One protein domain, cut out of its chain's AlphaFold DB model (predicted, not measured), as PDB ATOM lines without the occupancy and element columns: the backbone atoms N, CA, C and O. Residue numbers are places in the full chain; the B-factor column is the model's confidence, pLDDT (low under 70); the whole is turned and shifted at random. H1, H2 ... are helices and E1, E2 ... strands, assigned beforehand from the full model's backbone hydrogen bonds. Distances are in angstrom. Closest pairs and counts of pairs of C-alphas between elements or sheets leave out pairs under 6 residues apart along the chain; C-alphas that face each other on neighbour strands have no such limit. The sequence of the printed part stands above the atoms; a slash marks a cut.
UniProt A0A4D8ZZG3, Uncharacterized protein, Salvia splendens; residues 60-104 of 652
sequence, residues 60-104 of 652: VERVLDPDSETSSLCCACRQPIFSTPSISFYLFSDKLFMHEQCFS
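What this domain is: This is residues 60 to 104 of the 652 residues of an uncharacterized protein of Salvia splendens (UniProt A0A4D8ZZG3). A long two-stranded hairpin, E2 and E3, has the short strand E1 beside the first part of E2 and the one-turn helix H1 at the end of E3. A wide loop, residues 63 to 84, swings out from E1, passes by E3 around residue 74 and returns to the start of E2. The printed part has 45 residues, with three named strands and then one named helix in the order E1, E2, E3, H1; the sheet runs E1 - E2 - E3, antiparallel throughout, as a meander, each strand the antiparallel neighbour of the one before. The class is mostly strand, though under half of the residues are in named elements. The whole is compact, with a radius of gyration of the C-alphas of 9.7 A, and rounded, spanning 24 by 23 by 18 A.

How they stand to each other: E1, residues 60 to 62, is an edge strand and forms a hairpin with the inner strand E2, residues 85 to 91. They are antiparallel, with 128 degrees between their directions; the C-alphas of Arg 62 and Pro 85 face each other at 4.5 A, and N 61 and O 86 are within hydrogen-bond range at 3.0 A. E2 forms a second hairpin with E3, residues 94 to 99, the other edge strand. Their directions stand at 148 degrees, antiparallel; C-alphas 88 and 97 face each other at 4.5 A. N 87 and O 98 are 2.8 A apart, and N 94 and O 91 are 2.9 A apart, both within hydrogen-bond range. E1 and E3 are apart. H1, residues 100 to 103, is on the sheet but only grazes it. The closest C-alphas of E2 and H1 are those of Ser 86 and Glu 100, 5.4 A apart. H1 is too short for an O i to N i+4 pair; its one O i to N i+3 pair is within range.

Where its parts are: E1 begins at C-alpha 60, (-47.696, -21.861, -16.911), and is 6.6 A long. E2, the longest strand by residues, runs 19.4 A from Pro 85 at (-51.120, -28.013, -15.614) to Leu 91. E3 covers 16.8 A from Asp 94 to His 99. H1 measures 5.1 A from Glu 100 to Phe 103, whose C-alpha is at (-39.645, -28.445, -13.038).

The domain as a whole: The two C-alphas farthest apart are those of Glu 69 and Ser 104, 27.2 A. The printed part has no cut. The link from E1 to E2 is long, with 22 residues, while those from E2 to E3 and from E3 to H1 are tight. The mean pLDDT of the printed part is 73.3; residues 60 to 71 and residue 92 are under 70, the model's low-confidence places.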
ATOM      1  N   VAL A  60     -46.827 -20.826 -17.480       65.56
ATOM      2  CA  VAL A  60     -47.696 -21.861 -16.911       65.56
ATOM      3  C   VAL A  60     -48.916 -21.958 -17.812       65.56
ATOM      4  O   VAL A  60     -49.770 -21.071 -17.835       65.56
ATOM      5  N   GLU A  61     -48.980 -23.029 -18.590       61.28
ATOM      6  CA  GLU A  61     -50.123 -23.309 -19.435       61.28
ATOM      7  C   GLU A  61     -50.950 -24.406 -18.777       61.28
ATOM      8  O   GLU A  61     -50.513 -25.540 -18.562       61.28
ATOM      9  N   ARG A  62     -52.214 -24.085 -18.495       51.50
ATOM     10  CA  ARG A  62     -53.214 -25.140 -18.383       51.50
ATOM     11  C   ARG A  62     -53.398 -25.668 -19.795       51.50
ATOM     12  O   ARG A  62     -54.067 -25.016 -20.594       51.50
ATOM     13  N   VAL A  63     -52.779 -26.803 -20.116       51.91
ATOM     14  CA  VAL A  63     -53.061 -27.507 -21.370       51.91
ATOM     15  C   VAL A  63     -54.529 -27.918 -21.308       51.91
ATOM     16  O   VAL A  63     -54.926 -28.860 -20.625       51.91
ATOM     17  N   LEU A  64     -55.354 -27.088 -21.939       46.41
ATOM     18  CA  LEU A  64     -56.805 -27.169 -21.966       46.41
ATOM     19  C   LEU A  64     -57.271 -27.832 -23.265       46.41
ATOM     20  O   LEU A  64     -58.249 -27.382 -23.838       46.41
ATOM     21  N   ASP A  65     -56.608 -28.882 -23.752       47.38
ATOM     22  CA  ASP A  65     -57.336 -29.900 -24.517       47.38
ATOM     23  C   ASP A  65     -56.520 -31.185 -24.745       47.38
ATOM     24  O   ASP A  65     -55.315 -31.115 -24.979       47.38
ATOM     25  N   PRO A  66     -57.174 -32.360 -24.724       44.25
ATOM     26  CA  PRO A  66     -56.584 -33.681 -24.910       44.25
ATOM     27  C   PRO A  66     -56.445 -34.111 -26.387       44.25
ATOM     28  O   PRO A  66     -56.389 -35.315 -26.638       44.25
ATOM     29  N   ASP A  67     -56.421 -33.176 -27.346       47.31
ATOM     30  CA  ASP A  67     -56.463 -33.462 -28.794       47.31
ATOM     31  C   ASP A  67     -55.397 -32.717 -29.624       47.31
ATOM     32  O   ASP A  67     -55.589 -32.506 -30.822       47.31
ATOM     33  N   SER A  68     -54.254 -32.320 -29.049       46.94
ATOM     34  CA  SER A  68     -53.086 -32.106 -29.915       46.94
ATOM     35  C   SER A  68     -52.673 -33.470 -30.468       46.94
ATOM     36  O   SER A  68     -52.514 -34.417 -29.703       46.94
ATOM     37  N   GLU A  69     -52.515 -33.582 -31.789       43.41
ATOM     38  CA  GLU A  69     -52.144 -34.813 -32.524       43.41
ATOM     39  C   GLU A  69     -50.887 -35.516 -31.977       43.41
ATOM     40  O   GLU A  69     -50.617 -36.676 -32.278       43.41
ATOM     41  N   THR A  70     -50.159 -34.839 -31.099       42.88
ATOM     42  CA  THR A  70     -49.154 -35.382 -30.202       42.88
ATOM     43  C   THR A  70     -49.602 -35.116 -28.766       42.88
ATOM     44  O   THR A  70     -49.706 -33.952 -28.372       42.88
ATOM     45  N   SER A  71     -49.832 -36.140 -27.940       53.69
ATOM     46  CA  SER A  71     -49.764 -35.930 -26.490       53.69
ATOM     47  C   SER A  71     -48.378 -35.351 -26.206       53.69
ATOM     48  O   SER A  71     -47.390 -36.067 -26.390       53.69
ATOM     49  N   SER A  72     -48.277 -34.064 -25.861       71.69
ATOM     50  CA  SER A  72     -46.979 -33.445 -25.599       71.69
ATOM     51  C   SER A  72     -46.288 -34.259 -24.512       71.69
ATOM     52  O   SER A  72     -46.827 -34.430 -23.417       71.69
ATOM     53  N   LEU A  73     -45.137 -34.845 -24.829       83.38
ATOM     54  CA  LEU A  73     -44.350 -35.555 -23.834       83.38
ATOM     55  C   LEU A  73     -43.631 -34.519 -22.984       83.38
ATOM     56  O   LEU A  73     -43.109 -33.534 -23.502       83.38
ATOM     57  N   CYS A  74     -43.587 -34.764 -21.680       86.94
ATOM     58  CA  CYS A  74     -42.741 -33.999 -20.789       86.94
ATOM     59  C   CYS A  74     -41.293 -34.120 -21.256       86.94
ATOM     60  O   CYS A  74     -40.747 -35.221 -21.356       86.94
ATOM     61  N   CYS A  75     -40.672 -32.983 -21.542       86.12
ATOM     62  CA  CYS A  75     -39.322 -32.923 -22.067       86.12
ATOM     63  C   CYS A  75     -38.274 -33.387 -21.045       86.12
ATOM     64  O   CYS A  75     -37.163 -33.663 -21.457       86.12
ATOM     65  N   ALA A  76     -38.609 -33.556 -19.761       87.25
ATOM     66  CA  ALA A  76     -37.715 -34.141 -18.757       87.25
ATOM     67  C   ALA A  76     -37.929 -35.654 -18.574       87.25
ATOM     68  O   ALA A  76     -37.034 -36.453 -18.837       87.25
ATOM     69  N   CYS A  77     -39.132 -36.074 -18.158       88.31
ATOM     70  CA  CYS A  77     -39.415 -37.473 -17.796       88.31
ATOM     71  C   CYS A  77     -39.985 -38.329 -18.942       88.31
ATOM     72  O   CYS A  77     -40.282 -39.510 -18.747       88.31
ATOM     73  N   ARG A  78     -40.202 -37.733 -20.126       86.38
ATOM     74  CA  ARG A  78     -40.789 -38.358 -21.327       86.38
ATOM     75  C   ARG A  78     -42.195 -38.943 -21.138       86.38
ATOM     76  O   ARG A  78     -42.679 -39.653 -22.013       86.38
ATOM     77  N   GLN A  79     -42.874 -38.632 -20.033       86.69
ATOM     78  CA  GLN A  79     -44.256 -39.060 -19.806       86.69
ATOM     79  C   GLN A  79     -45.260 -38.131 -20.495       86.69
ATOM     80  O   GLN A  79     -45.010 -36.926 -20.564       86.69
ATOM     81  N   PRO A  80     -46.411 -38.651 -20.959       86.00
ATOM     82  CA  PRO A  80     -47.454 -37.830 -21.558       86.00
ATOM     83  C   PRO A  80     -47.952 -36.738 -20.605       86.00
ATOM     84  O   PRO A  80     -48.154 -36.963 -19.406       86.00
ATOM     85  N   ILE A  81     -48.195 -35.552 -21.152       82.81
ATOM     86  CA  ILE A  81     -48.905 -34.477 -20.467       82.81
ATOM     87  C   ILE A  81     -50.383 -34.621 -20.819       82.81
ATOM     88  O   ILE A  81     -50.795 -34.409 -21.955       82.81
ATOM     89  N   PHE A  82     -51.167 -35.053 -19.833       80.06
ATOM     90  CA  PHE A  82     -52.617 -35.190 -19.951       80.06
ATOM     91  C   PHE A  82     -53.304 -33.861 -19.588       80.06
ATOM     92  O   PHE A  82     -52.889 -32.797 -20.026       80.06
ATOM     93  N   SER A  83     -54.343 -33.888 -18.750       72.75
ATOM     94  CA  SER A  83     -55.072 -32.695 -18.295       72.75
ATOM     95  C   SER A  83     -54.402 -31.999 -17.098       72.75
ATOM     96  O   SER A  83     -55.046 -31.241 -16.369       72.75
ATOM     97  N   THR A  84     -53.128 -32.297 -16.834       70.31
ATOM     98  CA  THR A  84     -52.321 -31.617 -15.813       70.31
ATOM     99  C   THR A  84     -51.890 -30.238 -16.283       70.31
ATOM    100  O   THR A  84     -51.436 -30.124 -17.421       70.31
ATOM    101  N   PRO A  85     -51.915 -29.218 -15.408       74.75
ATOM    102  CA  PRO A  85     -51.120 -28.013 -15.614       74.75
ATOM    103  C   PRO A  85     -49.663 -28.373 -15.938       74.75
ATOM    104  O   PRO A  85     -49.096 -29.299 -15.346       74.75
ATOM    105  N   SER A  86     -49.086 -27.687 -16.918       81.81
ATOM    106  CA  SER A  86     -47.714 -27.919 -17.361       81.81
ATOM    107  C   SER A  86     -47.023 -26.597 -17.644       81.81
ATOM    108  O   SER A  86     -47.655 -25.604 -18.008       81.81
ATOM    109  N   ILE A  87     -45.708 -26.599 -17.524       82.94
ATOM    110  CA  ILE A  87     -44.878 -25.454 -17.862       82.94
ATOM    111  C   ILE A  87     -44.490 -25.595 -19.323       82.94
ATOM    112  O   ILE A  87     -43.996 -26.642 -19.737       82.94
ATOM    113  N   SER A  88     -44.731 -24.545 -20.100       82.38
ATOM    114  CA  SER A  88     -44.287 -24.470 -21.487       82.38
ATOM    115  C   SER A  88     -43.226 -23.390 -21.650       82.38
ATOM    116  O   SER A  88     -43.281 -22.338 -21.002       82.38
ATOM    117  N   PHE A  89     -42.260 -23.659 -22.518       80.12
ATOM    118  CA  PHE A  89     -41.174 -22.743 -22.853       80.12
ATOM    119  C   PHE A  89     -40.683 -23.010 -24.275       80.12
ATOM    120  O   PHE A  89     -41.019 -24.029 -24.876       80.12
ATOM    121  N   TYR A  90     -39.919 -22.072 -24.830       77.88
ATOM    122  CA  TYR A  90     -39.347 -22.204 -26.168       77.88
ATOM    123  C   TYR A  90     -37.846 -22.452 -26.080       77.88
ATOM    124  O   TYR A  90     -37.143 -21.681 -25.431       77.88
ATOM    125  N   LEU A  91     -37.369 -23.471 -26.788       72.50
ATOM    126  CA  LEU A  91     -35.949 -23.760 -26.972       72.50
ATOM    127  C   LEU A  91     -35.679 -23.887 -28.477       72.50
ATOM    128  O   LEU A  91     -36.376 -24.624 -29.159       72.50
ATOM    129  N   PHE A  92     -34.735 -23.110 -29.017       68.62
ATOM    130  CA  PHE A  92     -34.400 -23.079 -30.457       68.62
ATOM    131  C   PHE A  92     -35.597 -22.946 -31.427       68.62
ATOM    132  O   PHE A  92     -35.510 -23.352 -32.581       68.62
ATOM    133  N   SER A  93     -36.676 -22.282 -30.995       70.81
ATOM    134  CA  SER A  93     -37.962 -22.096 -31.709       70.81
ATOM    135  C   SER A  93     -38.986 -23.226 -31.564       70.81
ATOM    136  O   SER A  93     -40.137 -23.027 -31.954       70.81
ATOM    137  N   ASP A  94     -38.637 -24.335 -30.916       74.12
ATOM    138  CA  ASP A  94     -39.580 -25.397 -30.573       74.12
ATOM    139  C   ASP A  94     -40.249 -25.121 -29.227       74.12
ATOM    140  O   ASP A  94     -39.599 -24.758 -28.242       74.12
ATOM    141  N   LYS A  95     -41.572 -25.301 -29.174       79.69
ATOM    142  CA  LYS A  95     -42.338 -25.211 -27.929       79.69
ATOM    143  C   LYS A  95     -42.258 -26.546 -27.188       79.69
ATOM    144  O   LYS A  95     -42.831 -27.539 -27.632       79.69
ATOM    145  N   LEU A  96     -41.586 -26.548 -26.044       81.00
ATOM    146  CA  LEU A  96     -41.457 -27.699 -25.156       81.00
ATOM    147  C   LEU A  96     -42.430 -27.596 -23.984       81.00
ATOM    148  O   LEU A  96     -42.886 -26.510 -23.617       81.00
ATOM    149  N   PHE A  97     -42.738 -28.749 -23.393       84.56
ATOM    150  CA  PHE A  97     -43.627 -28.859 -22.245       84.56
ATOM    151  C   PHE A  97     -42.996 -29.724 -21.159       84.56
ATOM    152  O   PHE A  97     -42.380 -30.746 -21.453       84.56
ATOM    153  N   MET A  98     -43.209 -29.360 -19.899       86.38
ATOM    154  CA  MET A  98     -42.718 -30.085 -18.731       86.38
ATOM    155  C   MET A  98     -43.788 -30.129 -17.638       86.38
ATOM    156  O   MET A  98     -44.529 -29.166 -17.446       86.38
ATOM    157  N   HIS A  99     -43.891 -31.237 -16.896       87.62
ATOM    158  CA  HIS A  99     -44.745 -31.268 -15.703       87.62
ATOM    159  C   HIS A  99     -44.230 -30.262 -14.670       87.62
ATOM    160  O   HIS A  99     -43.023 -30.186 -14.448       87.62
ATOM    161  N   GLU A 100     -45.129 -29.557 -13.977       87.62
ATOM    162  CA  GLU A 100     -44.748 -28.666 -12.865       87.62
ATOM    163  C   GLU A 100     -43.915 -29.417 -11.818       87.62
ATOM    164  O   GLU A 100     -42.862 -28.950 -11.404       87.62
ATOM    165  N   GLN A 101     -44.314 -30.650 -11.493       90.69
ATOM    166  CA  GLN A 101     -43.573 -31.511 -10.572       90.69
ATOM    167  C   GLN A 101     -42.164 -31.878 -11.060       90.69
ATOM    168  O   GLN A 101     -41.304 -32.130 -10.227       90.69
ATOM    169  N   CYS A 102     -41.924 -31.939 -12.375       89.06
ATOM    170  CA  CYS A 102     -40.587 -32.177 -12.927       89.06
ATOM    171  C   CYS A 102     -39.733 -30.905 -12.888       89.06
ATOM    172  O   CYS A 102     -38.544 -30.990 -12.612       89.06
ATOM    173  N   PHE A 103     -40.336 -29.735 -13.121       85.81
ATOM    174  CA  PHE A 103     -39.645 -28.445 -13.038       85.81
ATOM    175  C   PHE A 103     -39.276 -28.063 -11.603       85.81
ATOM    176  O   PHE A 103     -38.231 -27.470 -11.371       85.81
ATOM    177  N   SER A 104     -40.114 -28.413 -10.627       87.50
ATOM    178  CA  SER A 104     -39.886 -28.104  -9.211       87.50
ATOM    179  C   SER A 104     -38.922 -29.067  -8.504       87.50
ATOM    180  O   SER A 104     -38.810 -29.013  -7.279       87.50
TER     181      SER A 104